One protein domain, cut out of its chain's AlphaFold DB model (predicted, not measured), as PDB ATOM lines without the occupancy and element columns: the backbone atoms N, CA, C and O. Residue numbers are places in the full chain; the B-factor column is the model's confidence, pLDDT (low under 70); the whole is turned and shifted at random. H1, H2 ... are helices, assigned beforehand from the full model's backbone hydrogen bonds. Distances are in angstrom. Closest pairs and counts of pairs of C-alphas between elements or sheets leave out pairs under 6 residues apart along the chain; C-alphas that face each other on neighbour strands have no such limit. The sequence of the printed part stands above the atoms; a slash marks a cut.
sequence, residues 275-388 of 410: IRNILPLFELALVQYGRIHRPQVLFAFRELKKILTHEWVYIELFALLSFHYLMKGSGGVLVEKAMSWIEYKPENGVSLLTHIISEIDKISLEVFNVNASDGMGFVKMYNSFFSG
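Overview. This is residues 275 to 388 of the 410 residues of an uncharacterized protein of Enterobacteriaceae bacterium RIT691 (UniProt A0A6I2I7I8). Two helical hairpins are stacked, H2 and H3 over H4 and H5, with H2 packed on H4 and H3 on H5, and H6 packs on H4 and H5 from the side away from H2 and H3. H7 is set off to one side near H4, and the short H1 lies close to the first residue of H4; neither clearly touches another helix. The printed part has 114 residues with seven named helices, H1 to H7 in chain order, and no named strand; the class is all helix. It is compact, with a radius of gyration of the C-alphas of 13.5 A and spans of 43 by 34 by 27 A.

Arrangement. H1, residues 275 to 278, is close but not clearly touching H4, residues 312 to 327; their closest C-alphas, Arg 276 and Trp 312, are 6.0 A apart. H2, residues 280 to 292, and H3, residues 295 to 307, form a hairpin at a shallow tilt of 21 degrees, opposite ways, touching through residues 286 to 290 and 297 to 301 alone, closest at the C-alphas of Gly 290 and Leu 298, 5.9 A. H2 touches H4 with residues 280 to 285 alone, closest at the C-alphas of Phe 282 and Ala 319, 4.7 A; they run the same way at a tilt of 37 degrees, only just steep. H2, H3 and H4 form an up and down bundle, each running against the one before it, though H3 and H4 are close but not clearly touching, with the closest C-alphas, Lys 305 and Ile 315, 6.6 A apart. H3 touches H5, residues 331 to 342, the same way at a steep tilt of 47 degrees, with the C-alphas of Ala 300 and Met 339 closest at 5.7 A. H6, residues 352 to 368, touches H4 at a steep tilt of 48 degrees, the closest C-alphas being Phe 318 and Ile 360 at 6.7 A. H5 and H6 form a hairpin at 28 degrees, a shallow tilt, with the C-alphas of Trp 341 and Ile 356 closest at 5.8 A. H7, residues 375 to 384, is near H4. Every O i to N i+4 pair is within hydrogen-bond range in H2, H4, H5, H6 and H7; in H3 6 of 9 are, and H1 is too short for such a pair.

Along the chain. H1 begins at C-alpha 275, (-30.377, -11.492, -20.135). H2 measures 18.5 A, H3 19.0 A, H4 23.0 A, H5 16.9 A and H6 23.9 A from first to last C-alpha. H7 ends at C-alpha 384, (-42.014, -24.556, -24.675).

Size, cuts and confidence. The two C-alphas farthest apart are those of Asn 348 and Gly 388, 44.8 A. The printed part has no cut, and no link is long. Mean pLDDT of the printed part is 78.5, with residues 275 to 280, 293 to 298, 348 to 349, 372 to 380 and 383 to 388 under 70.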
ATOM      1  N   ILE A 275     -29.103 -10.870 -20.617       40.34
ATOM      2  CA  ILE A 275     -30.377 -11.492 -20.135       40.34
ATOM      3  C   ILE A 275     -30.325 -11.775 -18.629       40.34
ATOM      4  O   ILE A 275     -31.320 -11.590 -17.926       40.34
ATOM      5  N   ARG A 276     -29.152 -12.199 -18.128       41.66
ATOM      6  CA  ARG A 276     -28.906 -12.414 -16.692       41.66
ATOM      7  C   ARG A 276     -29.249 -11.173 -15.864       41.66
ATOM      8  O   ARG A 276     -29.639 -11.310 -14.711       41.66
ATOM      9  N   ASN A 277     -29.156  -9.988 -16.466       46.81
ATOM     10  CA  ASN A 277     -29.488  -8.721 -15.828       46.81
ATOM     11  C   ASN A 277     -30.961  -8.323 -16.038       46.81
ATOM     12  O   ASN A 277     -31.541  -7.667 -15.171       46.81
ATOM     13  N   ILE A 278     -31.572  -8.721 -17.162       53.91
ATOM     14  CA  ILE A 278     -32.929  -8.303 -17.551       53.91
ATOM     15  C   ILE A 278     -34.017  -9.174 -16.897       53.91
ATOM     16  O   ILE A 278     -35.042  -8.627 -16.502       53.91
ATOM     17  N   LEU A 279     -33.807 -10.494 -16.759       68.75
ATOM     18  CA  LEU A 279     -34.723 -11.448 -16.091       68.75
ATOM     19  C   LEU A 279     -36.212 -11.216 -16.418       68.75
ATOM     20  O   LEU A 279     -37.028 -10.867 -15.561       68.75
ATOM     21  N   PRO A 280     -36.587 -11.311 -17.691       68.50
ATOM     22  CA  PRO A 280     -37.772 -10.626 -18.169       68.50
ATOM     23  C   PRO A 280     -39.111 -11.310 -17.828       68.50
ATOM     24  O   PRO A 280     -40.138 -10.617 -17.824       68.50
ATOM     25  N   LEU A 281     -39.165 -12.624 -17.546       77.38
ATOM     26  CA  LEU A 281     -40.391 -13.221 -16.990       77.38
ATOM     27  C   LEU A 281     -40.518 -12.850 -15.526       77.38
ATOM     28  O   LEU A 281     -41.628 -12.606 -15.057       77.38
ATOM     29  N   PHE A 282     -39.391 -12.784 -14.825       82.44
ATOM     30  CA  PHE A 282     -39.353 -12.363 -13.438       82.44
ATOM     31  C   PHE A 282     -39.782 -10.905 -13.277       82.44
ATOM     32  O   PHE A 282     -40.635 -10.627 -12.441       82.44
ATOM     33  N   GLU A 283     -39.295  -9.988 -14.112       76.38
ATOM     34  CA  GLU A 283     -39.736  -8.589 -14.092       76.38
ATOM     35  C   GLU A 283     -41.224  -8.463 -14.437       76.38
ATOM     36  O   GLU A 283     -41.970  -7.736 -13.774       76.38
ATOM     37  N   LEU A 284     -41.710  -9.230 -15.420       78.62
ATOM     38  CA  LEU A 284     -43.142  -9.275 -15.713       78.62
ATOM     39  C   LEU A 284     -43.939  -9.811 -14.511       78.62
ATOM     40  O   LEU A 284     -44.972  -9.233 -14.167       78.62
ATOM     41  N   ALA A 285     -43.468 -10.881 -13.867       85.38
ATOM     42  CA  ALA A 285     -44.097 -11.475 -12.691       85.38
ATOM     43  C   ALA A 285     -44.102 -10.491 -11.515       85.38
ATOM     44  O   ALA A 285     -45.161 -10.277 -10.933       85.38
ATOM     45  N   LEU A 286     -42.986  -9.816 -11.236       81.75
ATOM     46  CA  LEU A 286     -42.857  -8.764 -10.225       81.75
ATOM     47  C   LEU A 286     -43.888  -7.651 -10.450       81.75
ATOM     48  O   LEU A 286     -44.592  -7.262  -9.518       81.75
ATOM     49  N   VAL A 287     -44.028  -7.166 -11.689       77.19
ATOM     50  CA  VAL A 287     -45.022  -6.139 -12.042       77.19
ATOM     51  C   VAL A 287     -46.451  -6.658 -11.861       77.19
ATOM     52  O   VAL A 287     -47.303  -5.927 -11.354       77.19
ATOM     53  N   GLN A 288     -46.752  -7.902 -12.252       81.81
ATOM     54  CA  GLN A 288     -48.088  -8.475 -12.040       81.81
ATOM     55  C   GLN A 288     -48.391  -8.670 -10.549       81.81
ATOM     56  O   GLN A 288     -49.464  -8.278 -10.090       81.81
ATOM     57  N   TYR A 289     -47.444  -9.204  -9.778       81.00
ATOM     58  CA  TYR A 289     -47.585  -9.408  -8.340       81.00
ATOM     59  C   TYR A 289     -47.724  -8.085  -7.593       81.00
ATOM     60  O   TYR A 289     -48.624  -7.970  -6.773       81.00
ATOM     61  N   GLY A 290     -46.931  -7.063  -7.920       74.94
ATOM     62  CA  GLY A 290     -47.040  -5.733  -7.308       74.94
ATOM     63  C   GLY A 290     -48.371  -5.027  -7.556       74.94
ATOM     64  O   GLY A 290     -48.768  -4.162  -6.780       74.94
ATOM     65  N   ARG A 291     -49.074  -5.382  -8.636       75.62
ATOM     66  CA  ARG A 291     -50.420  -4.862  -8.914       75.62
ATOM     67  C   ARG A 291     -51.494  -5.540  -8.068       75.62
ATOM     68  O   ARG A 291     -52.476  -4.896  -7.709       75.62
ATOM     69  N   ILE A 292     -51.336  -6.835  -7.807       73.00
ATOM     70  CA  ILE A 292     -52.349  -7.672  -7.148       73.00
ATOM     71  C   ILE A 292     -52.136  -7.703  -5.633       73.00
ATOM     72  O   ILE A 292     -53.097  -7.661  -4.868       73.00
ATOM     73  N   HIS A 293     -50.881  -7.774  -5.205       68.31
ATOM     74  CA  HIS A 293     -50.462  -8.003  -3.834       68.31
ATOM     75  C   HIS A 293     -49.744  -6.766  -3.258       68.31
ATOM     76  O   HIS A 293     -49.139  -5.980  -3.982       68.31
ATOM     77  N   ARG A 294     -49.851  -6.570  -1.935       64.19
ATOM     78  CA  ARG A 294     -49.341  -5.399  -1.183       64.19
ATOM     79  C   ARG A 294     -47.811  -5.200  -1.318       64.19
ATOM     80  O   ARG A 294     -47.113  -6.148  -1.663       64.19
ATOM     81  N   PRO A 295     -47.250  -4.025  -0.948       63.66
ATOM     82  CA  PRO A 295     -45.812  -3.724  -1.072       63.66
ATOM     83  C   PRO A 295     -44.860  -4.730  -0.402       63.66
ATOM     84  O   PRO A 295     -43.750  -4.928  -0.879       63.66
ATOM     85  N   GLN A 296     -45.303  -5.406   0.662       60.81
ATOM     86  CA  GLN A 296     -44.548  -6.463   1.354       60.81
ATOM     87  C   GLN A 296     -44.257  -7.674   0.448       60.81
ATOM     88  O   GLN A 296     -43.250  -8.346   0.608       60.81
ATOM     89  N   VAL A 297     -45.084  -7.921  -0.568       67.00
ATOM     90  CA  VAL A 297     -44.886  -9.009  -1.541       67.00
ATOM     91  C   VAL A 297     -43.798  -8.677  -2.565       67.00
ATOM     92  O   VAL A 297     -43.092  -9.561  -3.045       67.00
ATOM     93  N   LEU A 298     -43.606  -7.388  -2.857       68.62
ATOM     94  CA  LEU A 298     -42.501  -6.922  -3.697       68.62
ATOM     95  C   LEU A 298     -41.144  -7.103  -3.007       68.62
ATOM     96  O   LEU A 298     -40.135  -7.220  -3.698       68.62
ATOM     97  N   PHE A 299     -41.115  -7.140  -1.670       79.94
ATOM     98  CA  PHE A 299     -39.905  -7.442  -0.909       79.94
ATOM     99  C   PHE A 299     -39.433  -8.874  -1.177       79.94
ATOM    100  O   PHE A 299     -38.290  -9.040  -1.584       79.94
ATOM    101  N   ALA A 300     -40.322  -9.873  -1.087       85.25
ATOM    102  CA  ALA A 300     -39.982 -11.279  -1.340       85.25
ATOM    103  C   ALA A 300     -39.300 -11.479  -2.702       85.25
ATOM    104  O   ALA A 300     -38.228 -12.068  -2.794       85.25
ATOM    105  N   PHE A 301     -39.883 -10.922  -3.768       85.69
ATOM    106  CA  PHE A 301     -39.286 -10.994  -5.100       85.69
ATOM    107  C   PHE A 301     -37.913 -10.304  -5.137       85.69
ATOM    108  O   PHE A 301     -36.947 -10.873  -5.637       85.69
ATOM    109  N   ARG A 302     -37.797  -9.085  -4.601       84.62
ATOM    110  CA  ARG A 302     -36.529  -8.336  -4.621       84.62
ATOM    111  C   ARG A 302     -35.423  -9.038  -3.837       84.62
ATOM    112  O   ARG A 302     -34.294  -9.063  -4.316       84.62
ATOM    113  N   GLU A 303     -35.735  -9.610  -2.680       88.81
ATOM    114  CA  GLU A 303     -34.765 -10.364  -1.884       88.81
ATOM    115  C   GLU A 303     -34.388 -11.685  -2.552       88.81
ATOM    116  O   GLU A 303     -33.201 -11.977  -2.661       88.81
ATOM    117  N   LEU A 304     -35.347 -12.426  -3.121       88.94
ATOM    118  CA  LEU A 304     -35.026 -13.611  -3.923       88.94
ATOM    119  C   LEU A 304     -34.112 -13.269  -5.104       88.94
ATOM    120  O   LEU A 304     -33.142 -13.984  -5.338       88.94
ATOM    121  N   LYS A 305     -34.359 -12.156  -5.812       86.31
ATOM    122  CA  LYS A 305     -33.484 -11.691  -6.902       86.31
ATOM    123  C   LYS A 305     -32.060 -11.426  -6.408       86.31
ATOM    124  O   LYS A 305     -31.117 -11.780  -7.106       86.31
ATOM    125  N   LYS A 306     -31.899 -10.829  -5.220       86.88
ATOM    126  CA  LYS A 306     -30.582 -10.576  -4.612       86.88
ATOM    127  C   LYS A 306     -29.879 -11.873  -4.214       86.88
ATOM    128  O   LYS A 306     -28.711 -12.047  -4.550       86.88
ATOM    129  N   ILE A 307     -30.571 -12.785  -3.534       86.56
ATOM    130  CA  ILE A 307     -29.982 -14.052  -3.072       86.56
ATOM    131  C   ILE A 307     -29.593 -14.933  -4.268       86.56
ATOM    132  O   ILE A 307     -28.503 -15.495  -4.297       86.56
ATOM    133  N   LEU A 308     -30.445 -14.991  -5.295       83.62
ATOM    134  CA  LEU A 308     -30.249 -15.795  -6.504       83.62
ATOM    135  C   LEU A 308     -29.508 -15.040  -7.622       83.62
ATOM    136  O   LEU A 308     -29.592 -15.447  -8.778       83.62
ATOM    137  N   THR A 309     -28.778 -13.957  -7.322       79.25
ATOM    138  CA  THR A 309     -28.165 -13.074  -8.345       79.25
ATOM    139  C   THR A 309     -27.324 -13.837  -9.381       79.25
ATOM    140  O   THR A 309     -27.295 -13.468 -10.555       79.25
ATOM    141  N   HIS A 310     -26.653 -14.919  -8.976       75.38
ATOM    142  CA  HIS A 310     -25.842 -15.755  -9.870       75.38
ATOM    143  C   HIS A 310     -26.583 -16.988 -10.419       75.38
ATOM    144  O   HIS A 310     -26.120 -17.607 -11.374       75.38
ATOM    145  N   GLU A 311     -27.779 -17.262  -9.903       78.44
ATOM    146  CA  GLU A 311     -28.630 -18.425 -10.166       78.44
ATOM    147  C   GLU A 311     -29.871 -18.027 -10.984       78.44
ATOM    148  O   GLU A 311     -31.019 -18.335 -10.665       78.44
ATOM    149  N   TRP A 312     -29.638 -17.298 -12.075       73.69
ATOM    150  CA  TRP A 312     -30.670 -16.691 -12.926       73.69
ATOM    151  C   TRP A 312     -31.708 -17.685 -13.476       73.69
ATOM    152  O   TRP A 312     -32.866 -17.314 -13.673       73.69
ATOM    153  N   VAL A 313     -31.328 -18.952 -13.679       75.62
ATOM    154  CA  VAL A 313     -32.245 -20.040 -14.066       75.62
ATOM    155  C   VAL A 313     -33.354 -20.207 -13.027       75.62
ATOM    156  O   VAL A 313     -34.528 -20.291 -13.385       75.62
ATOM    157  N   TYR A 314     -32.998 -20.180 -11.742       83.50
ATOM    158  CA  TYR A 314     -33.944 -20.312 -10.637       83.50
ATOM    159  C   TYR A 314     -34.828 -19.076 -10.481       83.50
ATOM    160  O   TYR A 314     -35.992 -19.207 -10.110       83.50
ATOM    161  N   ILE A 315     -34.331 -17.887 -10.834       84.31
ATOM    162  CA  ILE A 315     -35.141 -16.661 -10.859       84.31
ATOM    163  C   ILE A 315     -36.245 -16.758 -11.927       84.31
ATOM    164  O   ILE A 315     -37.415 -16.476 -11.660       84.31
ATOM    165  N   GLU A 316     -35.893 -17.184 -13.139       82.00
ATOM    166  CA  GLU A 316     -36.851 -17.375 -14.234       82.00
ATOM    167  C   GLU A 316     -37.810 -18.549 -13.962       82.00
ATOM    168  O   GLU A 316     -39.007 -18.462 -14.251       82.00
ATOM    169  N   LEU A 317     -37.328 -19.624 -13.332       84.69
ATOM    170  CA  LEU A 317     -38.173 -20.731 -12.895       84.69
ATOM    171  C   LEU A 317     -39.175 -20.294 -11.817       84.69
ATOM    172  O   LEU A 317     -40.367 -20.599 -11.908       84.69
ATOM    173  N   PHE A 318     -38.722 -19.504 -10.841       90.31
ATOM    174  CA  PHE A 318     -39.592 -18.886  -9.846       90.31
ATOM    175  C   PHE A 318     -40.648 -17.985 -10.501       90.31
ATOM    176  O   PHE A 318     -41.803 -17.976 -10.069       90.31
ATOM    177  N   ALA A 319     -40.314 -17.281 -11.586       88.12
ATOM    178  CA  ALA A 319     -41.279 -16.492 -12.348       88.12
ATOM    179  C   ALA A 319     -42.359 -17.361 -13.021       88.12
ATOM    180  O   ALA A 319     -43.547 -17.029 -12.967       88.12
ATOM    181  N   LEU A 320     -41.987 -18.501 -13.612       87.12
ATOM    182  CA  LEU A 320     -42.948 -19.461 -14.173       87.12
ATOM    183  C   LEU A 320     -43.880 -20.033 -13.094       87.12
ATOM    184  O   LEU A 320     -45.100 -20.076 -13.292       87.12
ATOM    185  N   LEU A 321     -43.327 -20.409 -11.935       91.12
ATOM    186  CA  LEU A 321     -44.106 -20.834 -10.767       91.12
ATOM    187  C   LEU A 321     -45.053 -19.727 -10.295       91.12
ATOM    188  O   LEU A 321     -46.232 -19.983 -10.051       91.12
ATOM    189  N   SER A 322     -44.573 -18.488 -10.258       90.88
ATOM    190  CA  SER A 322     -45.353 -17.301  -9.906       90.88
ATOM    191  C   SER A 322     -46.573 -17.138 -10.809       90.88
ATOM    192  O   SER A 322     -47.699 -17.007 -10.324       90.88
ATOM    193  N   PHE A 323     -46.407 -17.251 -12.127       89.12
ATOM    194  CA  PHE A 323     -47.547 -17.221 -13.044       89.12
ATOM    195  C   PHE A 323     -48.521 -18.384 -12.833       89.12
ATOM    196  O   PHE A 323     -49.737 -18.183 -12.896       89.12
ATOM    197  N   HIS A 324     -48.025 -19.592 -12.558       88.19
ATOM    198  CA  HIS A 324     -48.879 -20.752 -12.296       88.19
ATOM    199  C   HIS A 324     -49.715 -20.594 -11.019       88.19
ATOM    200  O   HIS A 324     -50.925 -20.834 -11.034       88.19
ATOM    201  N   TYR A 325     -49.101 -20.141  -9.925       88.31
ATOM    202  CA  TYR A 325     -49.793 -19.886  -8.659       88.31
ATOM    203  C   TYR A 325     -50.777 -18.711  -8.766       88.31
ATOM    204  O   TYR A 325     -51.886 -18.805  -8.234       88.31
ATOM    205  N   LEU A 326     -50.448 -17.648  -9.516       85.75
ATOM    206  CA  LEU A 326     -51.408 -16.580  -9.836       85.75
ATOM    207  C   LEU A 326     -52.641 -17.115 -10.568       85.75
ATOM    208  O   LEU A 326     -53.763 -16.774 -10.199       85.75
ATOM    209  N   MET A 327     -52.452 -17.974 -11.575       83.81
ATOM    210  CA  MET A 327     -53.555 -18.571 -12.341       83.81
ATOM    211  C   MET A 327     -54.425 -19.515 -11.500       83.81
ATOM    212  O   MET A 327     -55.624 -19.635 -11.746       83.81
ATOM    213  N   LYS A 328     -53.845 -20.160 -10.484       81.69
ATOM    214  CA  LYS A 328     -54.582 -20.946  -9.483       81.69
ATOM    215  C   LYS A 328     -55.366 -20.084  -8.489       81.69
ATOM    216  O   LYS A 328     -56.197 -20.617  -7.759       81.69
ATOM    217  N   GLY A 329     -55.121 -18.775  -8.450       78.69
ATOM    218  CA  GLY A 329     -55.635 -17.886  -7.411       78.69
ATOM    219  C   GLY A 329     -54.938 -18.057  -6.057       78.69
ATOM    220  O   GLY A 329     -55.402 -17.511  -5.065       78.69
ATOM    221  N   SER A 330     -53.819 -18.785  -6.014       84.06
ATOM    222  CA  SER A 330     -53.028 -19.077  -4.814       84.06
ATOM    223  C   SER A 330     -51.704 -18.308  -4.796       84.06
ATOM    224  O   SER A 330     -50.737 -18.749  -4.181       84.06
ATOM    225  N   GLY A 331     -51.635 -17.157  -5.478       83.25
ATOM    226  CA  GLY A 331     -50.421 -16.338  -5.574       83.25
ATOM    227  C   GLY A 331     -49.847 -15.937  -4.212       83.25
ATOM    228  O   GLY A 331     -48.633 -15.973  -4.044       83.25
ATOM    229  N   GLY A 332     -50.712 -15.649  -3.230       84.31
ATOM    230  CA  GLY A 332     -50.304 -15.335  -1.854       84.31
ATOM    231  C   GLY A 332     -49.552 -16.479  -1.167       84.31
ATOM    232  O   GLY A 332     -48.531 -16.230  -0.541       84.31
ATOM    233  N   VAL A 333     -49.966 -17.729  -1.395       88.31
ATOM    234  CA  VAL A 333     -49.311 -18.918  -0.818       88.31
ATOM    235  C   VAL A 333     -47.871 -19.056  -1.313       88.31
ATOM    236  O   VAL A 333     -46.979 -19.390  -0.541       88.31
ATOM    237  N   LEU A 334     -47.613 -18.789  -2.599       89.81
ATOM    238  CA  LEU A 334     -46.242 -18.830  -3.121       89.81
ATOM    239  C   LEU A 334     -45.367 -17.749  -2.480       89.81
ATOM    240  O   LEU A 334     -44.189 -17.978  -2.240       89.81
ATOM    241  N   VAL A 335     -45.942 -16.580  -2.205       88.06
ATOM    242  CA  VAL A 335     -45.224 -15.470  -1.573       88.06
ATOM    243  C   VAL A 335     -44.917 -15.778  -0.115       88.06
ATOM    244  O   VAL A 335     -43.804 -15.524   0.323       88.06
ATOM    245  N   GLU A 336     -45.867 -16.348   0.624       89.06
ATOM    246  CA  GLU A 336     -45.645 -16.803   2.002       89.06
ATOM    247  C   GLU A 336     -44.525 -17.845   2.059       89.06
ATOM    248  O   GLU A 336     -43.612 -17.719   2.872       89.06
ATOM    249  N   LYS A 337     -44.524 -18.810   1.128       91.00
ATOM    250  CA  LYS A 337     -43.414 -19.761   0.974       91.00
ATOM    251  C   LYS A 337     -42.093 -19.047   0.686       91.00
ATOM    252  O   LYS A 337     -41.123 -19.271   1.399       91.00
ATOM    253  N   ALA A 338     -42.066 -18.142  -0.293       91.00
ATOM    254  CA  ALA A 338     -40.876 -17.364  -0.632       91.00
ATOM    255  C   ALA A 338     -40.312 -16.592   0.569       91.00
ATOM    256  O   ALA A 338     -39.104 -16.612   0.791       91.00
ATOM    257  N   MET A 339     -41.177 -15.959   1.365       89.50
ATOM    258  CA  MET A 339     -40.779 -15.276   2.597       89.50
ATOM    259  C   MET A 339     -40.190 -16.250   3.618       89.50
ATOM    260  O   MET A 339     -39.115 -15.983   4.142       89.50
ATOM    261  N   SER A 340     -40.829 -17.405   3.831       91.00
ATOM    262  CA  SER A 340     -40.305 -18.425   4.749       91.00
ATOM    263  C   SER A 340     -38.927 -18.948   4.331       91.00
ATOM    264  O   SER A 340     -38.079 -19.189   5.185       91.00
ATOM    265  N   TRP A 341     -38.663 -19.052   3.022       92.50
ATOM    266  CA  TRP A 341     -37.349 -19.451   2.522       92.50
ATOM    267  C   TRP A 341     -36.293 -18.373   2.759       92.50
ATOM    268  O   TRP A 341     -35.158 -18.709   3.063       92.50
ATOM    269  N   ILE A 342     -36.651 -17.091   2.624       89.25
ATOM    270  CA  ILE A 342     -35.746 -15.958   2.885       89.25
ATOM    271  C   ILE A 342     -35.402 -15.865   4.377       89.25
ATOM    272  O   ILE A 342     -34.270 -15.541   4.730       89.25
ATOM    273  N   GLU A 343     -36.370 -16.140   5.250       88.38
ATOM    274  CA  GLU A 343     -36.210 -16.099   6.708       88.38
ATOM    275  C   GLU A 343     -35.499 -17.339   7.277       88.38
ATOM    276  O   GLU A 343     -35.180 -17.371   8.471       88.38
ATOM    277  N   TYR A 344     -35.231 -18.350   6.442       87.38
ATOM    278  CA  TYR A 344     -34.563 -19.579   6.850       87.38
ATOM    279  C   TYR A 344     -33.190 -19.286   7.462       87.38
ATOM    280  O   TYR A 344     -32.324 -18.648   6.855       87.38
ATOM    281  N   LYS A 345     -32.972 -19.800   8.675       84.50
ATOM    282  CA  LYS A 345     -31.675 -19.743   9.342       84.50
ATOM    283  C   LYS A 345     -30.866 -20.976   8.942       84.50
ATOM    284  O   LYS A 345     -31.337 -22.086   9.169       84.50
ATOM    285  N   PRO A 346     -29.666 -20.807   8.361       81.19
ATOM    286  CA  PRO A 346     -28.802 -21.926   8.016       81.19
ATOM    287  C   PRO A 346     -28.492 -22.793   9.241       81.19
ATOM    288  O   PRO A 346     -27.833 -22.344  10.176       81.19
ATOM    289  N   GLU A 347     -28.937 -24.044   9.211       75.88
ATOM    290  CA  GLU A 347     -28.602 -25.079  10.188       75.88
ATOM    291  C   GLU A 347     -27.920 -26.254   9.464       75.88
ATOM    292  O   GLU A 347     -28.139 -26.483   8.272       75.88
ATOM    293  N   ASN A 348     -27.055 -26.994  10.168       66.69
ATOM    294  CA  ASN A 348     -26.391 -28.207   9.662       66.69
ATOM    295  C   ASN A 348     -25.585 -28.030   8.353       66.69
ATOM    296  O   ASN A 348     -25.510 -28.941   7.533       66.69
ATOM    297  N   GLY A 349     -24.975 -26.858   8.143       68.38
ATOM    298  CA  GLY A 349     -24.093 -26.596   6.994       68.38
ATOM    299  C   GLY A 349     -24.806 -26.355   5.656       68.38
ATOM    300  O   GLY A 349     -24.136 -26.121   4.650       68.38
ATOM    301  N   VAL A 350     -26.144 -26.358   5.620       78.31
ATOM    302  CA  VAL A 350     -26.915 -26.022   4.414       78.31
ATOM    303  C   VAL A 350     -27.039 -24.507   4.300       78.31
ATOM    304  O   VAL A 350     -27.664 -23.858   5.138       78.31
ATOM    305  N   SER A 351     -26.453 -23.930   3.249       86.88
ATOM    306  CA  SER A 351     -26.547 -22.489   3.003       86.88
ATOM    307  C   SER A 351     -27.980 -22.064   2.651       86.88
ATOM    308  O   SER A 351     -28.744 -22.836   2.068       86.88
ATOM    309  N   LEU A 352     -28.327 -20.806   2.941       87.38
ATOM    310  CA  LEU A 352     -29.609 -20.197   2.554       87.38
ATOM    311  C   LEU A 352     -29.890 -20.346   1.048       87.38
ATOM    312  O   LEU A 352     -31.007 -20.665   0.645       87.38
ATOM    313  N   LEU A 353     -28.857 -20.170   0.218       87.88
ATOM    314  CA  LEU A 353     -28.941 -20.341  -1.232       87.88
ATOM    315  C   LEU A 353     -29.341 -21.776  -1.605       87.88
ATOM    316  O   LEU A 353     -30.258 -21.980  -2.397       87.88
ATOM    317  N   THR A 354     -28.676 -22.764  -1.003       88.12
ATOM    318  CA  THR A 354     -28.943 -24.191  -1.234       88.12
ATOM    319  C   THR A 354     -30.365 -24.567  -0.818       88.12
ATOM    320  O   THR A 354     -31.037 -25.307  -1.535       88.12
ATOM    321  N   HIS A 355     -30.845 -24.024   0.305       90.88
ATOM    322  CA  HIS A 355     -32.216 -24.230   0.767       90.88
ATOM    323  C   HIS A 355     -33.247 -23.691  -0.239       90.88
ATOM    324  O   HIS A 355     -34.131 -24.431  -0.670       90.88
ATOM    325  N   ILE A 356     -33.096 -22.436  -0.681       91.75
ATOM    326  CA  ILE A 356     -34.014 -21.803  -1.644       91.75
ATOM    327  C   ILE A 356     -34.043 -22.565  -2.977       91.75
ATOM    328  O   ILE A 356     -35.120 -22.807  -3.521       91.75
ATOM    329  N   ILE A 357     -32.878 -22.967  -3.496       90.94
ATOM    330  CA  ILE A 357     -32.771 -23.764  -4.728       90.94
ATOM    331  C   ILE A 357     -33.557 -25.074  -4.599       90.94
ATOM    332  O   ILE A 357     -34.390 -25.380  -5.454       90.94
ATOM    333  N   SER A 358     -33.344 -25.808  -3.502       90.62
ATOM    334  CA  SER A 358     -34.024 -27.080  -3.241       90.62
ATOM    335  C   SER A 358     -35.547 -26.921  -3.184       90.62
ATOM    336  O   SER A 358     -36.284 -27.769  -3.689       90.62
ATOM    337  N   GLU A 359     -36.037 -25.840  -2.580       93.25
ATOM    338  CA  GLU A 359     -37.471 -25.567  -2.471       93.25
ATOM    339  C   GLU A 359     -38.108 -25.204  -3.823       93.25
ATOM    340  O   GLU A 359     -39.189 -25.704  -4.155       93.25
ATOM    341  N   ILE A 360     -37.430 -24.391  -4.645       91.56
ATOM    342  CA  ILE A 360     -37.886 -24.073  -6.008       91.56
ATOM    343  C   ILE A 360     -37.955 -25.348  -6.855       91.56
ATOM    344  O   ILE A 360     -38.961 -25.576  -7.535       91.56
ATOM    345  N   ASP A 361     -36.928 -26.195  -6.790       90.06
ATOM    346  CA  ASP A 361     -36.872 -27.446  -7.545       90.06
ATOM    347  C   ASP A 361     -37.975 -28.419  -7.143       90.06
ATOM    348  O   ASP A 361     -38.657 -28.964  -8.013       90.06
ATOM    349  N   LYS A 362     -38.203 -28.589  -5.837       91.62
ATOM    350  CA  LYS A 362     -39.279 -29.432  -5.313       91.62
ATOM    351  C   LYS A 362     -40.639 -29.011  -5.870       91.62
ATOM    352  O   LYS A 362     -41.375 -29.839  -6.402       91.62
ATOM    353  N   ILE A 363     -40.959 -27.717  -5.813       91.62
ATOM    354  CA  ILE A 363     -42.239 -27.209  -6.326       91.62
ATOM    355  C   ILE A 363     -42.300 -27.309  -7.854       91.62
ATOM    356  O   ILE A 363     -43.358 -27.605  -8.410       91.62
ATOM    357  N   SER A 364     -41.191 -27.068  -8.552       87.31
ATOM    358  CA  SER A 364     -41.131 -27.203 -10.009       87.31
ATOM    359  C   SER A 364     -41.390 -28.640 -10.464       87.31
ATOM    360  O   SER A 364     -42.166 -28.850 -11.396       87.31
ATOM    361  N   LEU A 365     -40.823 -29.631  -9.775       86.38
ATOM    362  CA  LEU A 365     -41.111 -31.049  -9.994       86.38
ATOM    363  C   LEU A 365     -42.603 -31.349  -9.818       86.38
ATOM    364  O   LEU A 365     -43.218 -31.932 -10.706       86.38
ATOM    365  N   GLU A 366     -43.213 -30.886  -8.726       86.62
ATOM    366  CA  GLU A 366     -44.647 -31.083  -8.471       86.62
ATOM    367  C   GLU A 366     -45.545 -30.427  -9.536       86.62
ATOM    368  O   GLU A 366     -46.619 -30.934  -9.866       86.62
ATOM    369  N   VAL A 367     -45.141 -29.264 -10.053       85.12
ATOM    370  CA  VAL A 367     -45.980 -28.430 -10.925       85.12
ATOM    371  C   VAL A 367     -45.781 -28.728 -12.410       85.12
ATOM    372  O   VAL A 367     -46.760 -28.755 -13.162       85.12
ATOM    373  N   PHE A 368     -44.534 -28.904 -12.836       82.25
ATOM    374  CA  PHE A 368     -44.137 -29.027 -14.236       82.25
ATOM    375  C   PHE A 368     -43.456 -30.360 -14.567       82.25
ATOM    376  O   PHE A 368     -43.163 -30.595 -15.738       82.25
ATOM    377  N   ASN A 369     -43.236 -31.236 -13.578       82.94
ATOM    378  CA  ASN A 369     -42.520 -32.506 -13.734       82.94
ATOM    379  C   ASN A 369     -41.078 -32.338 -14.255       82.94
ATOM    380  O   ASN A 369     -40.572 -33.182 -14.990       82.94
ATOM    381  N   VAL A 370     -40.441 -31.214 -13.913       72.75
ATOM    382  CA  VAL A 370     -39.073 -30.841 -14.303       72.75
ATOM    383  C   VAL A 370     -38.457 -30.028 -13.163       72.75
ATOM    384  O   VAL A 370     -39.155 -29.215 -12.560       72.75
ATOM    385  N   ASN A 371     -37.166 -30.199 -12.885       72.31
ATOM    386  CA  ASN A 371     -36.395 -29.324 -11.996       72.31
ATOM    387  C   ASN A 371     -35.265 -28.624 -12.770       72.31
ATOM    388  O   ASN A 371     -34.973 -28.988 -13.910       72.31
ATOM    389  N   ALA A 372     -34.650 -27.599 -12.183       68.69
ATOM    390  CA  ALA A 372     -33.574 -26.857 -12.836       68.69
ATOM    391  C   ALA A 372     -32.285 -27.687 -12.977       68.69
ATOM    392  O   ALA A 372     -31.500 -27.432 -13.892       68.69
ATOM    393  N   SER A 373     -32.087 -28.698 -12.119       69.44
ATOM    394  CA  SER A 373     -30.955 -29.631 -12.218       69.44
ATOM    395  C   SER A 373     -30.986 -30.495 -13.491       69.44
ATOM    396  O   SER A 373     -29.933 -30.813 -14.044       69.44
ATOM    397  N   ASP A 374     -32.175 -30.798 -14.028       64.75
ATOM    398  CA  ASP A 374     -32.359 -31.348 -15.374       64.75
ATOM    399  C   ASP A 374     -32.231 -30.216 -16.402       64.75
ATOM    400  O   ASP A 374     -33.210 -29.765 -16.998       64.75
ATOM    401  N   GLY A 375     -31.007 -29.714 -16.594       60.47
ATOM    402  CA  GLY A 375     -30.746 -28.537 -17.426       60.47
ATOM    403  C   GLY A 375     -31.365 -28.626 -18.827       60.47
ATOM    404  O   GLY A 375     -31.908 -27.640 -19.323       60.47
ATOM    405  N   MET A 376     -31.373 -29.815 -19.446       58.44
ATOM    406  CA  MET A 376     -32.000 -30.044 -20.753       58.44
ATOM    407  C   MET A 376     -33.533 -30.089 -20.662       58.44
ATOM    408  O   MET A 376     -34.212 -29.527 -21.529       58.44
ATOM    409  N   GLY A 377     -34.097 -30.744 -19.645       59.78
ATOM    410  CA  GLY A 377     -35.538 -30.756 -19.387       59.78
ATOM    411  C   GLY A 377     -36.086 -29.366 -19.081       59.78
ATOM    412  O   GLY A 377     -37.068 -28.950 -19.702       59.78
ATOM    413  N   PHE A 378     -35.410 -28.603 -18.217       64.56
ATOM    414  CA  PHE A 378     -35.747 -27.215 -17.898       64.56
ATOM    415  C   PHE A 378     -35.730 -26.357 -19.152       64.56
ATOM    416  O   PHE A 378     -36.700 -25.666 -19.440       64.56
ATOM    417  N   VAL A 379     -34.669 -26.448 -19.946       62.31
ATOM    418  CA  VAL A 379     -34.537 -25.720 -21.205       62.31
ATOM    419  C   VAL A 379     -35.678 -26.051 -22.170       62.31
ATOM    420  O   VAL A 379     -36.308 -25.147 -22.723       62.31
ATOM    421  N   LYS A 380     -36.006 -27.334 -22.355       62.81
ATOM    422  CA  LYS A 380     -37.131 -27.755 -23.206       62.81
ATOM    423  C   LYS A 380     -38.464 -27.218 -22.688       62.81
ATOM    424  O   LYS A 380     -39.247 -26.685 -23.476       62.81
ATOM    425  N   MET A 381     -38.714 -27.326 -21.385       73.12
ATOM    426  CA  MET A 381     -39.920 -26.825 -20.729       73.12
ATOM    427  C   MET A 381     -40.027 -25.301 -20.848       73.12
ATOM    428  O   MET A 381     -41.058 -24.802 -21.298       73.12
ATOM    429  N   TYR A 382     -38.966 -24.577 -20.501       70.25
ATOM    430  CA  TYR A 382     -38.878 -23.125 -20.570       70.25
ATOM    431  C   TYR A 382     -39.183 -22.652 -21.985       70.25
ATOM    432  O   TYR A 382     -40.181 -21.968 -22.181       70.25
ATOM    433  N   ASN A 383     -38.434 -23.126 -22.989       62.19
ATOM    434  CA  ASN A 383     -38.653 -22.771 -24.395       62.19
ATOM    435  C   ASN A 383     -40.039 -23.161 -24.895       62.19
ATOM    436  O   ASN A 383     -40.584 -22.505 -25.782       62.19
ATOM    437  N   SER A 384     -40.647 -24.205 -24.324       65.06
ATOM    438  CA  SER A 384     -42.014 -24.556 -24.675       65.06
ATOM    439  C   SER A 384     -42.963 -23.378 -24.429       65.06
ATOM    440  O   SER A 384     -43.885 -23.202 -25.214       65.06
ATOM    441  N   PHE A 385     -42.745 -22.509 -23.442       68.56
ATOM    442  CA  PHE A 385     -43.626 -21.361 -23.192       68.56
ATOM    443  C   PHE A 385     -43.539 -20.242 -24.249       68.56
ATOM    444  O   PHE A 385     -44.361 -19.322 -24.224       68.56
ATOM    445  N   PHE A 386     -42.625 -20.355 -25.215       63.25
ATOM    446  CA  PHE A 386     -42.320 -19.357 -26.234       63.25
ATOM    447  C   PHE A 386     -42.549 -19.931 -27.648       63.25
ATOM    448  O   PHE A 386     -42.647 -21.147 -27.835       63.25
ATOM    449  N   SER A 387     -42.698 -19.075 -28.664       49.06
ATOM    450  CA  SER A 387     -42.861 -19.507 -30.058       49.06
ATOM    451  C   SER A 387     -41.569 -19.362 -30.864       49.06
ATOM    452  O   SER A 387     -41.177 -18.234 -31.132       49.06
ATOM    453  N   GLY A 388     -41.009 -20.498 -31.309       46.56
ATOM    454  CA  GLY A 388     -39.968 -20.646 -32.350       46.56
ATOM    455  C   GLY A 388     -38.539 -20.315 -31.906       46.56
ATOM    456  O   GLY A 388     -38.321 -19.195 -31.509       46.56
TER     457      GLY A 388